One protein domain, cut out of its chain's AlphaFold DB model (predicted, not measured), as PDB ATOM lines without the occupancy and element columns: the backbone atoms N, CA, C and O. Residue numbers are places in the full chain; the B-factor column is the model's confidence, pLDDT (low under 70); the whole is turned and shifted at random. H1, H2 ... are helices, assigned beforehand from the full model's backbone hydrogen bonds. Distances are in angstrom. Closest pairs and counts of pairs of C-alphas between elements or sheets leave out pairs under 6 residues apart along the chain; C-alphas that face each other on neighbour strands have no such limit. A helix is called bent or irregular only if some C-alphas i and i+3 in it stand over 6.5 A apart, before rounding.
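AT A GLANCE: This is residues 42 to 158 of the 161 residues of an uncharacterized protein of Spiroplasma taiwanense CT-1 (UniProt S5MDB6). Two helical hairpins lie side by side with their helices nearly aligned: a long one, H1 and H2, and a shorter one, H3 and H4, which packs on the side of H2 turned away from H1. Between the hairpins, residues 98 to 118 make a wide loop with no named element. The printed part has 117 residues with four named helices, in the order H1, H2, H3, H4, and no named strand; the class is all helix. The whole is only just compact, close to loose, with a radius of gyration of the C-alphas of 15.6 A, and it is elongated, spanning 47 by 29 by 23 A.

HOW THE PARTS SIT: H1, residues 45 to 71, and H2, residues 75 to 97, form a helical hairpin and touch at a shallow tilt of 9 degrees, opposite ways. Their closest C-alphas, those of Ser 66 and Ala 78, are 4.5 A apart. H2 is the hub, touching the three other helices. H2 and H3, residues 119 to 136, also form a helical hairpin, but only just touch, with 3 pairs of C-alphas within 8 A. The closest, those of Ile 91 and Arg 119, are 6.0 A apart, and the tilt is shallow at 23 degrees, opposite ways. H3 and H4, residues 143 to 157, form a third helical hairpin at a shallow tilt of 9 degrees; the C-alphas of Phe 130 and Lys 150 are the closest, at 6.4 A. H4 touches H2 at residues 76 to 84 of H2 alone, with the C-alphas of Phe 83 and Val 153 closest at 7.1 A; they run the same way at a shallow tilt of 26 degrees. H2, H3 and H4 form an up and down bundle, each running against the one before it. H1 is apart from H3 and from H4. Every O i to N i+4 pair is within hydrogen-bond range in H1, H3 and H4; in H2, 17 of 19 are.

IN THESE COORDINATES: H1 begins at C-alpha 45, (9.487, 11.970, -25.289), and is 39.2 A long. H2 is 31.4 A long and ends at C-alpha 97, (6.331, 18.165, -19.601). It is neither bent nor irregular, but only just: C-alphas 83 and 86 are 6.4 A apart. H3 measures 25.6 A. H4 measures 21.1 A and ends at C-alpha 157, (-12.155, 23.729, -8.992).

THE WHOLE: The two C-alphas farthest apart, those of Thr 44 and Thr 142, are 47.6 A apart. The printed part has no cut. The link from H1 to H2 is tight, that from H2 to H3 is long with 21 residues, and that from H3 to H4 is short with 6. The mean pLDDT of the printed part is 89.8; residues 104 to 114 are under 70.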
ATOM      1  N   GLU A  42       4.127   6.563 -19.722       88.06
ATOM      2  CA  GLU A  42       4.061   5.469 -20.703       88.06
ATOM      3  C   GLU A  42       4.278   5.969 -22.143       88.06
ATOM      4  O   GLU A  42       4.395   5.163 -23.069       88.06
ATOM      5  N   MET A  43       4.318   7.291 -22.332       89.94
ATOM      6  CA  MET A  43       4.572   7.949 -23.611       89.94
ATOM      7  C   MET A  43       6.072   8.158 -23.833       89.94
ATOM      8  O   MET A  43       6.819   8.447 -22.894       89.94
ATOM      9  N   THR A  44       6.522   8.068 -25.085       92.31
ATOM     10  CA  THR A  44       7.876   8.508 -25.440       92.31
ATOM     11  C   THR A  44       7.991  10.027 -25.348       92.31
ATOM     12  O   THR A  44       6.997  10.758 -25.355       92.31
ATOM     13  N   LYS A  45       9.226  10.529 -25.297       90.19
ATOM     14  CA  LYS A  45       9.487  11.970 -25.289       90.19
ATOM     15  C   LYS A  45       8.863  12.664 -26.506       90.19
ATOM     16  O   LYS A  45       8.278  13.733 -26.364       90.19
ATOM     17  N   GLU A  46       8.958  12.046 -27.678       91.00
ATOM     18  CA  GLU A  46       8.401  12.544 -28.936       91.00
ATOM     19  C   GLU A  46       6.869  12.562 -28.910       91.00
ATOM     20  O   GLU A  46       6.279  13.578 -29.272       91.00
ATOM     21  N   GLU A  47       6.230  11.498 -28.406       92.56
ATOM     22  CA  GLU A  47       4.770  11.443 -28.235       92.56
ATOM     23  C   GLU A  47       4.282  12.561 -27.294       92.56
ATOM     24  O   GLU A  47       3.263  13.202 -27.557       92.56
ATOM     25  N   ARG A  48       5.018  12.842 -26.208       92.00
ATOM     26  CA  ARG A  48       4.677  13.945 -25.291       92.00
ATOM     27  C   ARG A  48       4.870  15.313 -25.931       92.00
ATOM     28  O   ARG A  48       4.025  16.181 -25.743       92.00
ATOM     29  N   ILE A  49       5.943  15.514 -26.699       91.00
ATOM     30  CA  ILE A  49       6.167  16.763 -27.446       91.00
ATOM     31  C   ILE A  49       5.023  17.008 -28.435       91.00
ATOM     32  O   ILE A  49       4.510  18.123 -28.510       91.00
ATOM     33  N   GLU A  50       4.604  15.984 -29.178       91.50
ATOM     34  CA  GLU A  50       3.475  16.078 -30.108       91.50
ATOM     35  C   GLU A  50       2.173  16.438 -29.379       91.50
ATOM     36  O   GLU A  50       1.478  17.374 -29.782       91.50
ATOM     37  N   ALA A  51       1.888  15.777 -28.253       93.12
ATOM     38  CA  ALA A  51       0.725  16.083 -27.426       93.12
ATOM     39  C   ALA A  51       0.757  17.519 -26.868       93.12
ATOM     40  O   ALA A  51      -0.254  18.220 -26.932       93.12
ATOM     41  N   ILE A  52       1.911  17.996 -26.385       92.31
ATOM     42  CA  ILE A  52       2.071  19.380 -25.916       92.31
ATOM     43  C   ILE A  52       1.831  20.371 -27.059       92.31
ATOM     44  O   ILE A  52       1.116  21.351 -26.869       92.31
ATOM     45  N   ASN A  53       2.375  20.126 -28.255       90.44
ATOM     46  CA  ASN A  53       2.164  21.014 -29.401       90.44
ATOM     47  C   ASN A  53       0.682  21.116 -29.782       90.44
ATOM     48  O   ASN A  53       0.190  22.221 -30.005       90.44
ATOM     49  N   LYS A  54      -0.050  19.998 -29.766       92.38
ATOM     50  CA  LYS A  54      -1.501  20.004 -29.984       92.38
ATOM     51  C   LYS A  54      -2.238  20.825 -28.918       92.38
ATOM     52  O   LYS A  54      -3.100  21.633 -29.249       92.38
ATOM     53  N   LEU A  55      -1.874  20.678 -27.642       93.94
ATOM     54  CA  LEU A  55      -2.453  21.490 -26.563       93.94
ATOM     55  C   LEU A  55      -2.161  22.985 -26.750       93.94
ATOM     56  O   LEU A  55      -3.019  23.815 -26.463       93.94
ATOM     57  N   LEU A  56      -0.981  23.348 -27.258       91.25
ATOM     58  CA  LEU A  56      -0.640  24.740 -27.565       91.25
ATOM     59  C   LEU A  56      -1.488  25.314 -28.708       91.25
ATOM     60  O   LEU A  56      -1.856  26.490 -28.659       91.25
ATOM     61  N   GLU A  57      -1.836  24.510 -29.711       91.38
ATOM     62  CA  GLU A  57      -2.790  24.901 -30.755       91.38
ATOM     63  C   GLU A  57      -4.186  25.151 -30.169       91.38
ATOM     64  O   GLU A  57      -4.755  26.222 -30.391       91.38
ATOM     65  N   GLU A  58      -4.688  24.241 -29.328       93.19
ATOM     66  CA  GLU A  58      -5.974  24.395 -28.632       93.19
ATOM     67  C   GLU A  58      -5.998  25.646 -27.731       93.19
ATOM     68  O   GLU A  58      -6.983  26.387 -27.699       93.19
ATOM     69  N   ILE A  59      -4.895  25.946 -27.038       93.44
ATOM     70  CA  ILE A  59      -4.742  27.174 -26.241       93.44
ATOM     71  C   ILE A  59      -4.868  28.427 -27.117       93.44
ATOM     72  O   ILE A  59      -5.530  29.391 -26.726       93.44
ATOM     73  N   ASN A  60      -4.269  28.433 -28.310       91.44
ATOM     74  CA  ASN A  60      -4.383  29.564 -29.233       91.44
ATOM     75  C   ASN A  60      -5.826  29.766 -29.719       91.44
ATOM     76  O   ASN A  60      -6.265  30.905 -29.888       91.44
ATOM     77  N   GLU A  61      -6.579  28.687 -29.928       94.25
ATOM     78  CA  GLU A  61      -8.005  28.764 -30.259       94.25
ATOM     79  C   GLU A  61      -8.835  29.310 -29.095       94.25
ATOM     80  O   GLU A  61      -9.692  30.172 -29.305       94.25
ATOM     81  N   ILE A  62      -8.539  28.885 -27.863       94.88
ATOM     82  CA  ILE A  62      -9.168  29.423 -26.652       94.88
ATOM     83  C   ILE A  62      -8.924  30.932 -26.542       94.88
ATOM     84  O   ILE A  62      -9.867  31.680 -26.277       94.88
ATOM     85  N   TYR A  63      -7.702  31.405 -26.801       92.38
ATOM     86  CA  TYR A  63      -7.410  32.839 -26.792       92.38
ATOM     87  C   TYR A  63      -8.225  33.610 -27.827       92.38
ATOM     88  O   TYR A  63      -8.860  34.605 -27.473       92.38
ATOM     89  N   LYS A  64      -8.275  33.129 -29.075       95.50
ATOM     90  CA  LYS A  64      -9.084  33.755 -30.134       95.50
ATOM     91  C   LYS A  64     -10.559  33.820 -29.737       95.50
ATOM     92  O   LYS A  64     -11.166  34.886 -29.788       95.50
ATOM     93  N   LYS A  65     -11.116  32.705 -29.258       96.62
ATOM     94  CA  LYS A  65     -12.514  32.627 -28.823       96.62
ATOM     95  C   LYS A  65     -12.796  33.550 -27.635       96.62
ATOM     96  O   LYS A  65     -13.816  34.234 -27.616       96.62
ATOM     97  N   SER A  66     -11.898  33.602 -26.651       94.62
ATOM     98  CA  SER A  66     -12.023  34.519 -25.515       94.62
ATOM     99  C   SER A  66     -12.013  35.979 -25.967       94.62
ATOM    100  O   SER A  66     -12.750  36.792 -25.411       94.62
ATOM    101  N   GLU A  67     -11.178  36.328 -26.944       94.56
ATOM    102  CA  GLU A  67     -11.102  37.682 -27.485       94.56
ATOM    103  C   GLU A  67     -12.391  38.060 -28.231       94.56
ATOM    104  O   GLU A  67     -12.924  39.152 -28.035       94.56
ATOM    105  N   GLU A  68     -12.934  37.151 -29.043       97.06
ATOM    106  CA  GLU A  68     -14.216  37.330 -29.739       97.06
ATOM    107  C   GLU A  68     -15.387  37.516 -28.759       97.06
ATOM    108  O   GLU A  68     -16.224  38.412 -28.933       97.06
ATOM    109  N   LEU A  69     -15.424  36.724 -27.683       96.50
ATOM    110  CA  LEU A  69     -16.400  36.878 -26.600       96.50
ATOM    111  C   LEU A  69     -16.253  38.234 -25.895       96.50
ATOM    112  O   LEU A  69     -17.244  38.932 -25.688       96.50
ATOM    113  N   GLY A  70     -15.021  38.663 -25.609       93.81
ATOM    114  CA  GLY A  70     -14.752  39.984 -25.039       93.81
ATOM    115  C   GLY A  70     -15.241  41.126 -25.939       93.81
ATOM    116  O   GLY A  70     -15.936  42.028 -25.473       93.81
ATOM    117  N   LYS A  71     -14.949  41.063 -27.245       94.19
ATOM    118  CA  LYS A  71     -15.368  42.077 -28.233       94.19
ATOM    119  C   LYS A  71     -16.882  42.145 -28.427       94.19
ATOM    120  O   LYS A  71     -17.409  43.219 -28.699       94.19
ATOM    121  N   SER A  72     -17.579  41.020 -28.286       95.31
ATOM    122  CA  SER A  72     -19.045  40.956 -28.370       95.31
ATOM    123  C   SER A  72     -19.755  41.362 -27.071       95.31
ATOM    124  O   SER A  72     -20.983  41.390 -27.031       95.31
ATOM    125  N   GLY A  73     -19.005  41.705 -26.017       92.44
ATOM    126  CA  GLY A  73     -19.545  42.093 -24.714       92.44
ATOM    127  C   GLY A  73     -19.878  40.913 -23.799       92.44
ATOM    128  O   GLY A  73     -20.315  41.131 -22.671       92.44
ATOM    129  N   ASN A  74     -19.630  39.670 -24.224       95.56
ATOM    130  CA  ASN A  74     -19.792  38.483 -23.388       95.56
ATOM    131  C   ASN A  74     -18.529  38.213 -22.549       95.56
ATOM    132  O   ASN A  74     -17.880  37.171 -22.645       95.56
ATOM    133  N   VAL A  75     -18.170  39.198 -21.725       95.00
ATOM    134  CA  VAL A  75     -16.971  39.161 -20.874       95.00
ATOM    135  C   VAL A  75     -17.053  38.036 -19.838       95.00
ATOM    136  O   VAL A  75     -16.036  37.435 -19.507       95.00
ATOM    137  N   TYR A  76     -18.259  37.703 -19.373       95.56
ATOM    138  CA  TYR A  76     -18.487  36.626 -18.408       95.56
ATOM    139  C   TYR A  76     -17.986  35.276 -18.936       95.56
ATOM    140  O   TYR A  76     -17.134  34.639 -18.318       95.56
ATOM    141  N   GLU A  77     -18.451  34.879 -20.123       96.31
ATOM    142  CA  GLU A  77     -18.033  33.623 -20.749       96.31
ATOM    143  C   GLU A  77     -16.572  33.664 -21.202       96.31
ATOM    144  O   GLU A  77     -15.881  32.650 -21.123       96.31
ATOM    145  N   ALA A  78     -16.064  34.832 -21.617       95.50
ATOM    146  CA  ALA A  78     -14.648  34.995 -21.946       95.50
ATOM    147  C   ALA A  78     -13.745  34.653 -20.747       95.50
ATOM    148  O   ALA A  78     -12.772  33.914 -20.890       95.50
ATOM    149  N   ILE A  79     -14.079  35.153 -19.554       93.38
ATOM    150  CA  ILE A  79     -13.302  34.883 -18.339       93.38
ATOM    151  C   ILE A  79     -13.473  33.427 -17.890       93.38
ATOM    152  O   ILE A  79     -12.494  32.787 -17.503       93.38
ATOM    153  N   LYS A  80     -14.688  32.875 -17.973       94.62
ATOM    154  CA  LYS A  80     -14.952  31.472 -17.625       94.62
ATOM    155  C   LYS A  80     -14.132  30.506 -18.485       94.62
ATOM    156  O   LYS A  80     -13.491  29.611 -17.940       94.62
ATOM    157  N   LEU A  81     -14.069  30.755 -19.795       94.94
ATOM    158  CA  LEU A  81     -13.240  30.003 -20.743       94.94
ATOM    159  C   LEU A  81     -11.751  30.024 -20.342       94.94
ATOM    160  O   LEU A  81     -11.052  29.020 -20.468       94.94
ATOM    161  N   GLN A  82     -11.255  31.150 -19.821       92.75
ATOM    162  CA  GLN A  82      -9.867  31.259 -19.364       92.75
ATOM    163  C   GLN A  82      -9.610  30.537 -18.033       92.75
ATOM    164  O   GLN A  82      -8.591  29.869 -17.891       92.75
ATOM    165  N   PHE A  83     -10.503  30.645 -17.049       94.44
ATOM    166  CA  PHE A  83     -10.286  29.992 -15.750       94.44
ATOM    167  C   PHE A  83     -10.563  28.493 -15.747       94.44
ATOM    168  O   PHE A  83     -10.128  27.803 -14.828       94.44
ATOM    169  N   ILE A  84     -11.318  27.989 -16.721       94.12
ATOM    170  CA  ILE A  84     -11.676  26.575 -16.800       94.12
ATOM    171  C   ILE A  84     -10.897  25.925 -17.937       94.12
ATOM    172  O   ILE A  84      -9.920  25.218 -17.685       94.12
ATOM    173  N   ASP A  85     -11.284  26.192 -19.183       94.25
ATOM    174  CA  ASP A  85     -10.780  25.446 -20.333       94.25
ATOM    175  C   ASP A  85      -9.284  25.669 -20.560       94.25
ATOM    176  O   ASP A  85      -8.536  24.700 -20.682       94.25
ATOM    177  N   LEU A  86      -8.819  26.925 -20.553       94.50
ATOM    178  CA  LEU A  86      -7.390  27.230 -20.706       94.50
ATOM    179  C   LEU A  86      -6.568  26.598 -19.575       94.50
ATOM    180  O   LEU A  86      -5.568  25.931 -19.840       94.50
ATOM    181  N   SER A  87      -6.991  26.771 -18.321       94.31
ATOM    182  CA  SER A  87      -6.284  26.227 -17.159       94.31
ATOM    183  C   SER A  87      -6.167  24.700 -17.182       94.31
ATOM    184  O   SER A  87      -5.118  24.176 -16.811       94.31
ATOM    185  N   LEU A  88      -7.176  23.975 -17.676       95.50
ATOM    186  CA  LEU A  88      -7.072  22.526 -17.886       95.50
ATOM    187  C   LEU A  88      -5.973  22.160 -18.887       95.50
ATOM    188  O   LEU A  88      -5.204  21.233 -18.636       95.50
ATOM    189  N   LYS A  89      -5.861  22.894 -20.003       95.19
ATOM    190  CA  LYS A  89      -4.800  22.647 -20.996       95.19
ATOM    191  C   LYS A  89      -3.417  22.929 -20.420       95.19
ATOM    192  O   LYS A  89      -2.491  22.167 -20.669       95.19
ATOM    193  N   LEU A  90      -3.282  23.979 -19.608       93.88
ATOM    194  CA  LEU A  90      -2.022  24.293 -18.928       93.88
ATOM    195  C   LEU A  90      -1.608  23.193 -17.942       93.88
ATOM    196  O   LEU A  90      -0.423  22.876 -17.866       93.88
ATOM    197  N   ILE A  91      -2.559  22.582 -17.232       94.75
ATOM    198  CA  ILE A  91      -2.283  21.431 -16.358       94.75
ATOM    199  C   ILE A  91      -1.857  20.215 -17.180       94.75
ATOM    200  O   ILE A  91      -0.850  19.593 -16.856       94.75
ATOM    201  N   ALA A  92      -2.551  19.920 -18.279       94.56
ATOM    202  CA  ALA A  92      -2.180  18.811 -19.155       94.56
ATOM    203  C   ALA A  92      -0.761  18.980 -19.732       94.56
ATOM    204  O   ALA A  92       0.012  18.024 -19.760       94.56
ATOM    205  N   ILE A  93      -0.376  20.203 -20.124       93.00
ATOM    206  CA  ILE A  93       1.004  20.498 -20.542       93.00
ATOM    207  C   ILE A  93       1.982  20.242 -19.393       93.00
ATOM    208  O   ILE A  93       3.004  19.606 -19.615       93.00
ATOM    209  N   TYR A  94       1.676  20.697 -18.175       92.06
ATOM    210  CA  TYR A  94       2.542  20.489 -17.010       92.06
ATOM    211  C   TYR A  94       2.771  18.997 -16.713       92.06
ATOM    212  O   TYR A  94       3.896  18.571 -16.449       92.06
ATOM    213  N   GLU A  95       1.714  18.187 -16.805       93.12
ATOM    214  CA  GLU A  95       1.773  16.737 -16.599       93.12
ATOM    215  C   GLU A  95       2.555  16.010 -17.703       93.12
ATOM    216  O   GLU A  95       3.260  15.041 -17.419       93.12
ATOM    217  N   LEU A  96       2.468  16.484 -18.950       92.44
ATOM    218  CA  LEU A  96       3.225  15.946 -20.085       92.44
ATOM    219  C   LEU A  96       4.689  16.399 -20.097       92.44
ATOM    220  O   LEU A  96       5.559  15.644 -20.531       92.44
ATOM    221  N   ASP A  97       4.975  17.618 -19.640       90.31
ATOM    222  CA  ASP A  97       6.331  18.165 -19.601       90.31
ATOM    223  C   ASP A  97       7.196  17.443 -18.565       90.31
ATOM    224  O   ASP A  97       8.385  17.227 -18.793       90.31
ATOM    225  N   MET A  98       6.600  17.044 -17.434       87.38
ATOM    226  CA  MET A  98       7.281  16.357 -16.328       87.38
ATOM    227  C   MET A  98       8.532  17.099 -15.805       87.38
ATOM    228  O   MET A  98       9.412  16.492 -15.196       87.38
ATOM    229  N   GLY A  99       8.619  18.415 -16.026       84.25
ATOM    230  CA  GLY A  99       9.767  19.247 -15.655       84.25
ATOM    231  C   GLY A  99      10.957  19.158 -16.616       84.25
ATOM    232  O   GLY A  99      12.028  19.687 -16.310       84.25
ATOM    233  N   GLU A 100      10.805  18.497 -17.766       86.44
ATOM    234  CA  GLU A 100      11.862  18.345 -18.769       86.44
ATOM    235  C   GLU A 100      11.999  19.556 -19.708       86.44
ATOM    236  O   GLU A 100      12.982  19.626 -20.448       86.44
ATOM    237  N   ASN A 101      11.075  20.525 -19.666       83.88
ATOM    238  CA  ASN A 101      11.054  21.707 -20.538       83.88
ATOM    239  C   ASN A 101      11.060  21.343 -22.034       83.88
ATOM    240  O   ASN A 101      11.838  21.875 -22.827       83.88
ATOM    241  N   LEU A 102      10.180  20.420 -22.418       82.00
ATOM    242  CA  LEU A 102      10.143  19.747 -23.716       82.00
ATOM    243  C   LEU A 102       9.932  20.695 -24.902       82.00
ATOM    244  O   LEU A 102      10.488  20.465 -25.976       82.00
ATOM    245  N   VAL A 103       9.132  21.747 -24.714       77.12
ATOM    246  CA  VAL A 103       8.741  22.694 -25.776       77.12
ATOM    247  C   VAL A 103       9.129  24.137 -25.420       77.12
ATOM    248  O   VAL A 103       8.779  25.082 -26.128       77.12
ATOM    249  N   TYR A 104       9.911  24.336 -24.352       67.62
ATOM    250  CA  TYR A 104      10.416  25.660 -24.003       67.62
ATOM    251  C   TYR A 104      11.392  26.146 -25.080       67.62
ATOM    252  O   TYR A 104      12.553  25.736 -25.139       67.62
ATOM    253  N   LYS A 105      10.922  27.045 -25.946       59.25
ATOM    254  CA  LYS A 105      11.783  27.783 -26.864       59.25
ATOM    255  C   LYS A 105      12.078  29.150 -26.251       59.25
ATOM    256  O   LYS A 105      11.148  29.922 -26.068       59.25
ATOM    257  N   PRO A 106      13.343  29.520 -26.002       51.69
ATOM    258  CA  PRO A 106      13.703  30.880 -25.604       51.69
ATOM    259  C   PRO A 106      13.611  31.886 -26.772       51.69
ATOM    260  O   PRO A 106      14.234  32.945 -26.724       51.69
ATOM    261  N   GLU A 107      12.882  31.564 -27.846       47.75
ATOM    262  CA  GLU A 107      12.737  32.474 -28.977       47.75
ATOM    263  C   GLU A 107      11.915  33.706 -28.567       47.75
ATOM    264  O   GLU A 107      10.906  33.571 -27.866       47.75
ATOM    265  N   PRO A 108      12.306  34.914 -29.013       39.59
ATOM    266  CA  PRO A 108      11.487  36.106 -28.847       39.59
ATOM    267  C   PRO A 108      10.103  35.871 -29.473       39.59
ATOM    268  O   PRO A 108       9.975  35.810 -30.692       39.59
ATOM    269  N   GLY A 109       9.074  35.709 -28.636       47.53
ATOM    270  CA  GLY A 109       7.698  35.425 -29.066       47.53
ATOM    271  C   GLY A 109       7.174  34.025 -28.723       47.53
ATOM    272  O   GLY A 109       6.014  33.741 -29.016       47.53
ATOM    273  N   ALA A 110       7.973  33.161 -28.086       47.00
ATOM    274  CA  ALA A 110       7.462  31.907 -27.545       47.00
ATOM    275  C   ALA A 110       6.392  32.170 -26.473       47.00
ATOM    276  O   ALA A 110       6.550  33.031 -25.606       47.00
ATOM    277  N   SER A 111       5.288  31.421 -26.545       53.56
ATOM    278  CA  SER A 111       4.183  31.550 -25.598       53.56
ATOM    279  C   SER A 111       4.668  31.256 -24.177       53.56
ATOM    280  O   SER A 111       5.265  30.202 -23.920       53.56
ATOM    281  N   SER A 112       4.354  32.160 -23.243       60.00
ATOM    282  CA  SER A 112       4.620  32.022 -21.800       60.00
ATOM    283  C   SER A 112       4.017  30.754 -21.187       60.00
ATOM    284  O   SER A 112       4.339  30.395 -20.062       60.00
ATOM    285  N   ASN A 113       3.148  30.074 -21.933       65.12
ATOM    286  CA  ASN A 113       2.373  28.923 -21.498       65.12
ATOM    287  C   ASN A 113       2.984  27.575 -21.903       65.12
ATOM    288  O   ASN A 113       2.423  26.535 -21.571       65.12
ATOM    289  N   SER A 114       4.112  27.578 -22.621       69.50
ATOM    290  CA  SER A 114       4.772  26.359 -23.125       69.50
ATOM    291  C   SER A 114       5.218  25.376 -22.036       69.50
ATOM    292  O   SER A 114       5.415  24.205 -22.336       69.50
ATOM    293  N   GLN A 115       5.329  25.826 -20.783       78.50
ATOM    294  CA  GLN A 115       5.671  24.990 -19.622       78.50
ATOM    295  C   GLN A 115       4.448  24.484 -18.837       78.50
ATOM    296  O   GLN A 115       4.601  23.707 -17.895       78.50
ATOM    297  N   GLY A 116       3.234  24.916 -19.190       87.25
ATOM    298  CA  GLY A 116       2.037  24.589 -18.419       87.25
ATOM    299  C   GLY A 116       2.039  25.186 -17.005       87.25
ATOM    300  O   GLY A 116       2.847  26.051 -16.665       87.25
ATOM    301  N   GLN A 117       1.091  24.754 -16.175       91.00
ATOM    302  CA  GLN A 117       0.961  25.165 -14.775       91.00
ATOM    303  C   GLN A 117       0.456  23.998 -13.924       91.00
ATOM    304  O   GLN A 117      -0.472  23.307 -14.331       91.00
ATOM    305  N   SER A 118       1.009  23.803 -12.721       93.75
ATOM    306  CA  SER A 118       0.456  22.807 -11.794       93.75
ATOM    307  C   SER A 118      -0.960  23.193 -11.354       93.75
ATOM    308  O   SER A 118      -1.315  24.378 -11.322       93.75
ATOM    309  N   ARG A 119      -1.763  22.202 -10.951       94.50
ATOM    310  CA  ARG A 119      -3.128  22.431 -10.457       94.50
ATOM    311  C   ARG A 119      -3.154  23.393  -9.267       94.50
ATOM    312  O   ARG A 119      -4.020  24.259  -9.194       94.50
ATOM    313  N   GLU A 120      -2.198  23.271  -8.353       94.94
ATOM    314  CA  GLU A 120      -2.078  24.132  -7.174       94.94
ATOM    315  C   GLU A 120      -1.778  25.578  -7.580       94.94
ATOM    316  O   GLU A 120      -2.411  26.504  -7.074       94.94
ATOM    317  N   SER A 121      -0.870  25.774  -8.543       94.75
ATOM    318  CA  SER A 121      -0.537  27.096  -9.082       94.75
ATOM    319  C   SER A 121      -1.744  27.750  -9.761       94.75
ATOM    320  O   SER A 121      -2.019  28.932  -9.539       94.75
ATOM    321  N   VAL A 122      -2.518  26.969 -10.523       95.31
ATOM    322  CA  VAL A 122      -3.785  27.409 -11.124       95.31
ATOM    323  C   VAL A 122      -4.779  27.842 -10.045       95.31
ATOM    324  O   VAL A 122      -5.305  28.951 -10.117       95.31
ATOM    325  N   ILE A 123      -5.006  27.018  -9.016       96.56
ATOM    326  CA  ILE A 123      -5.929  27.334  -7.913       96.56
ATOM    327  C   ILE A 123      -5.513  28.622  -7.191       96.56
ATOM    328  O   ILE A 123      -6.352  29.485  -6.919       96.56
ATOM    329  N   ASP A 124      -4.223  28.789  -6.904       95.94
ATOM    330  CA  ASP A 124      -3.703  30.003  -6.276       95.94
ATOM    331  C   ASP A 124      -3.858  31.233  -7.179       95.94
ATOM    332  O   ASP A 124      -4.195  32.320  -6.698       95.94
ATOM    333  N   GLY A 125      -3.642  31.069  -8.486       95.44
ATOM    334  CA  GLY A 125      -3.878  32.098  -9.495       95.44
ATOM    335  C   GLY A 125      -5.340  32.538  -9.537       95.44
ATOM    336  O   GLY A 125      -5.619  33.735  -9.460       95.44
ATOM    337  N   ILE A 126      -6.272  31.582  -9.559       96.19
ATOM    338  CA  ILE A 126      -7.723  31.816  -9.523       96.19
ATOM    339  C   ILE A 126      -8.109  32.605  -8.268       96.19
ATOM    340  O   ILE A 126      -8.766  33.644  -8.361       96.19
ATOM    341  N   LYS A 127      -7.661  32.166  -7.083       96.00
ATOM    342  CA  LYS A 127      -7.944  32.857  -5.812       96.00
ATOM    343  C   LYS A 127      -7.464  34.306  -5.827       96.00
ATOM    344  O   LYS A 127      -8.204  35.212  -5.442       96.00
ATOM    345  N   LYS A 128      -6.230  34.536  -6.288       95.94
ATOM    346  CA  LYS A 128      -5.650  35.883  -6.395       95.94
ATOM    347  C   LYS A 128      -6.419  36.744  -7.391       95.94
ATOM    348  O   LYS A 128      -6.704  37.896  -7.076       95.94
ATOM    349  N   ALA A 129      -6.777  36.195  -8.548       94.56
ATOM    350  CA  ALA A 129      -7.501  36.931  -9.571       94.56
ATOM    351  C   ALA A 129      -8.880  37.374  -9.069       94.56
ATOM    352  O   ALA A 129      -9.184  38.560  -9.144       94.56
ATOM    353  N   PHE A 130      -9.669  36.482  -8.460       95.69
ATOM    354  CA  PHE A 130     -10.975  36.865  -7.912       95.69
ATOM    355  C   PHE A 130     -10.878  37.867  -6.763       95.69
ATOM    356  O   PHE A 130     -11.670  38.800  -6.726       95.69
ATOM    357  N   LYS A 131      -9.862  37.769  -5.898       94.81
ATOM    358  CA  LYS A 131      -9.619  38.788  -4.867       94.81
ATOM    359  C   LYS A 131      -9.394  40.182  -5.471       94.81
ATOM    360  O   LYS A 131      -9.849  41.174  -4.907       94.81
ATOM    361  N   THR A 132      -8.686  40.261  -6.597       94.56
ATOM    362  CA  THR A 132      -8.479  41.520  -7.325       94.56
ATOM    363  C   THR A 132      -9.764  41.980  -8.009       94.56
ATOM    364  O   THR A 132     -10.137  43.137  -7.857       94.56
ATOM    365  N   LEU A 133     -10.482  41.083  -8.695       94.25
ATOM    366  CA  LEU A 133     -11.738  41.405  -9.385       94.25
ATOM    367  C   LEU A 133     -12.814  41.920  -8.419       94.25
ATOM    368  O   LEU A 133     -13.499  42.885  -8.729       94.25
ATOM    369  N   GLU A 134     -12.946  41.319  -7.235       93.81
ATOM    370  CA  GLU A 134     -13.899  41.760  -6.207       93.81
ATOM    371  C   GLU A 134     -13.546  43.140  -5.637       93.81
ATOM    372  O   GLU A 134     -14.434  43.915  -5.286       93.81
ATOM    373  N   LYS A 135     -12.250  43.447  -5.527       94.19
ATOM    374  CA  LYS A 135     -11.764  44.701  -4.947       94.19
ATOM    375  C   LYS A 135     -11.813  45.858  -5.943       94.19
ATOM    376  O   LYS A 135     -12.262  46.948  -5.595       94.19
ATOM    377  N   ASP A 136     -11.305  45.625  -7.146       94.38
ATOM    378  CA  ASP A 136     -11.038  46.671  -8.133       94.38
ATOM    379  C   ASP A 136     -12.123  46.710  -9.232       94.38
ATOM    380  O   ASP A 136     -12.195  47.666 -10.006       94.38
ATOM    381  N   GLY A 137     -13.004  45.703  -9.276       92.31
ATOM    382  CA  GLY A 137     -13.997  45.519 -10.328       92.31
ATOM    383  C   GLY A 137     -13.386  44.995 -11.630       92.31
ATOM    384  O   GLY A 137     -12.180  44.769 -11.747       92.31
ATOM    385  N   PHE A 138     -14.235  44.798 -12.639       91.25
ATOM    386  CA  PHE A 138     -13.786  44.443 -13.982       91.25
ATOM    387  C   PHE A 138     -14.708  45.031 -15.040       91.25
ATOM    388  O   PHE A 138     -15.919  44.813 -15.019       91.25
ATOM    389  N   THR A 139     -14.133  45.773 -15.984       91.81
ATOM    390  CA  THR A 139     -14.900  46.381 -17.073       91.81
ATOM    391  C   THR A 139     -15.663  45.310 -17.848       91.81
ATOM    392  O   THR A 139     -15.083  44.332 -18.315       91.81
ATOM    393  N   GLY A 140     -16.970  45.517 -18.010       91.00
ATOM    394  CA  GLY A 140     -17.858  44.566 -18.683       91.00
ATOM    395  C   GLY A 140     -18.525  43.550 -17.756       91.00
ATOM    396  O   GLY A 140     -19.318  42.756 -18.248       91.00
ATOM    397  N   LEU A 141     -18.267  43.600 -16.442       95.00
ATOM    398  CA  LEU A 141     -18.999  42.837 -15.431       95.00
ATOM    399  C   LEU A 141     -19.502  43.731 -14.294       95.00
ATOM    400  O   LEU A 141     -18.835  44.666 -13.856       95.00
ATOM    401  N   THR A 142     -20.688  43.406 -13.791       95.75
ATOM    402  CA  THR A 142     -21.217  43.942 -12.527       95.75
ATOM    403  C   THR A 142     -20.608  43.217 -11.326       95.75
ATOM    404  O   THR A 142     -20.067  42.118 -11.462       95.75
ATOM    405  N   ALA A 143     -20.722  43.803 -10.130       95.44
ATOM    406  CA  ALA A 143     -20.256  43.165  -8.899       95.44
ATOM    407  C   ALA A 143     -20.982  41.832  -8.641       95.44
ATOM    408  O   ALA A 143     -20.348  40.839  -8.290       95.44
ATOM    409  N   GLU A 144     -22.293  41.778  -8.895       96.56
ATOM    410  CA  GLU A 144     -23.099  40.560  -8.778       96.56
ATOM    411  C   GLU A 144     -22.617  39.469  -9.739       96.56
ATOM    412  O   GLU A 144     -22.501  38.307  -9.348       96.56
ATOM    413  N   GLN A 145     -22.275  39.834 -10.977       96.56
ATOM    414  CA  GLN A 145     -21.720  38.888 -11.946       96.56
ATOM    415  C   GLN A 145     -20.325  38.399 -11.549       96.56
ATOM    416  O   GLN A 145     -20.025  37.231 -11.761       96.56
ATOM    417  N   ILE A 146     -19.481  39.247 -10.955       96.75
ATOM    418  CA  ILE A 146     -18.166  38.822 -10.449       96.75
ATOM    419  C   ILE A 146     -18.334  37.794  -9.322       96.75
ATOM    420  O   ILE A 146     -17.654  36.769  -9.330       96.75
ATOM    421  N   LEU A 147     -19.268  38.027  -8.394       96.06
ATOM    422  CA  LEU A 147     -19.580  37.083  -7.315       96.06
ATOM    423  C   LEU A 147     -20.135  35.760  -7.855       96.06
ATOM    424  O   LEU A 147     -19.713  34.688  -7.419       96.06
ATOM    425  N   GLN A 148     -21.044  35.816  -8.831       96.81
ATOM    426  CA  GLN A 148     -21.575  34.615  -9.474       96.81
ATOM    427  C   GLN A 148     -20.470  33.830 -10.193       96.81
ATOM    428  O   GLN A 148     -20.352  32.619 -10.004       96.81
ATOM    429  N   LEU A 149     -19.625  34.519 -10.961       96.62
ATOM    430  CA  LEU A 149     -18.519  33.906 -11.687       96.62
ATOM    431  C   LEU A 149     -17.527  33.242 -10.731       96.62
ATOM    432  O   LEU A 149     -17.101  32.115 -10.975       96.62
ATOM    433  N   LYS A 150     -17.193  33.914  -9.621       96.31
ATOM    434  CA  LYS A 150     -16.342  33.358  -8.565       96.31
ATOM    435  C   LYS A 150     -16.915  32.051  -8.046       96.31
ATOM    436  O   LYS A 150     -16.186  31.066  -7.996       96.31
ATOM    437  N   LYS A 151     -18.207  32.031  -7.711       96.31
ATOM    438  CA  LYS A 151     -18.882  30.836  -7.206       96.31
ATOM    439  C   LYS A 151     -18.808  29.683  -8.206       96.31
ATOM    440  O   LYS A 151     -18.393  28.593  -7.832       96.31
ATOM    441  N   GLU A 152     -19.154  29.927  -9.471       96.38
ATOM    442  CA  GLU A 152     -19.120  28.895 -10.516       96.38
ATOM    443  C   GLU A 152     -17.704  28.344 -10.742       96.38
ATOM    444  O   GLU A 152     -17.515  27.132 -10.856       96.38
ATOM    445  N   VAL A 153     -16.692  29.216 -10.775       96.56
ATOM    446  CA  VAL A 153     -15.296  28.788 -10.936       96.56
ATOM    447  C   VAL A 153     -14.800  28.054  -9.685       96.56
ATOM    448  O   VAL A 153     -14.137  27.027  -9.804       96.56
ATOM    449  N   TYR A 154     -15.124  28.524  -8.481       96.88
ATOM    450  CA  TYR A 154     -14.707  27.872  -7.235       96.88
ATOM    451  C   TYR A 154     -15.339  26.490  -7.095       96.88
ATOM    452  O   TYR A 154     -14.638  25.542  -6.746       96.88
ATOM    453  N   GLU A 155     -16.622  26.360  -7.434       96.75
ATOM    454  CA  GLU A 155     -17.328  25.081  -7.470       96.75
ATOM    455  C   GLU A 155     -16.650  24.107  -8.439       96.75
ATOM    456  O   GLU A 155     -16.340  22.980  -8.053       96.75
ATOM    457  N   TYR A 156     -16.328  24.557  -9.657       96.31
ATOM    458  CA  TYR A 156     -15.627  23.732 -10.643       96.31
ATOM    459  C   TYR A 156     -14.275  23.213 -10.126       96.31
ATOM    460  O   TYR A 156     -13.932  22.042 -10.302       96.31
ATOM    461  N   TRP A 157     -13.496  24.074  -9.469       95.38
ATOM    462  CA  TRP A 157     -12.155  23.729  -8.992       95.38
ATOM    463  C   TRP A 157     -12.128  23.068  -7.607       95.38
ATOM    464  O   TRP A 157     -11.063  22.609  -7.185       95.38
ATOM    465  N   GLY A 158     -13.270  22.980  -6.916       95.12
ATOM    466  CA  GLY A 158     -13.361  22.470  -5.546       95.12
ATOM    467  C   GLY A 158     -12.697  23.392  -4.517       95.12
ATOM    468  O   GLY A 158     -12.111  22.919  -3.545       95.12
TER     469      GLY A 158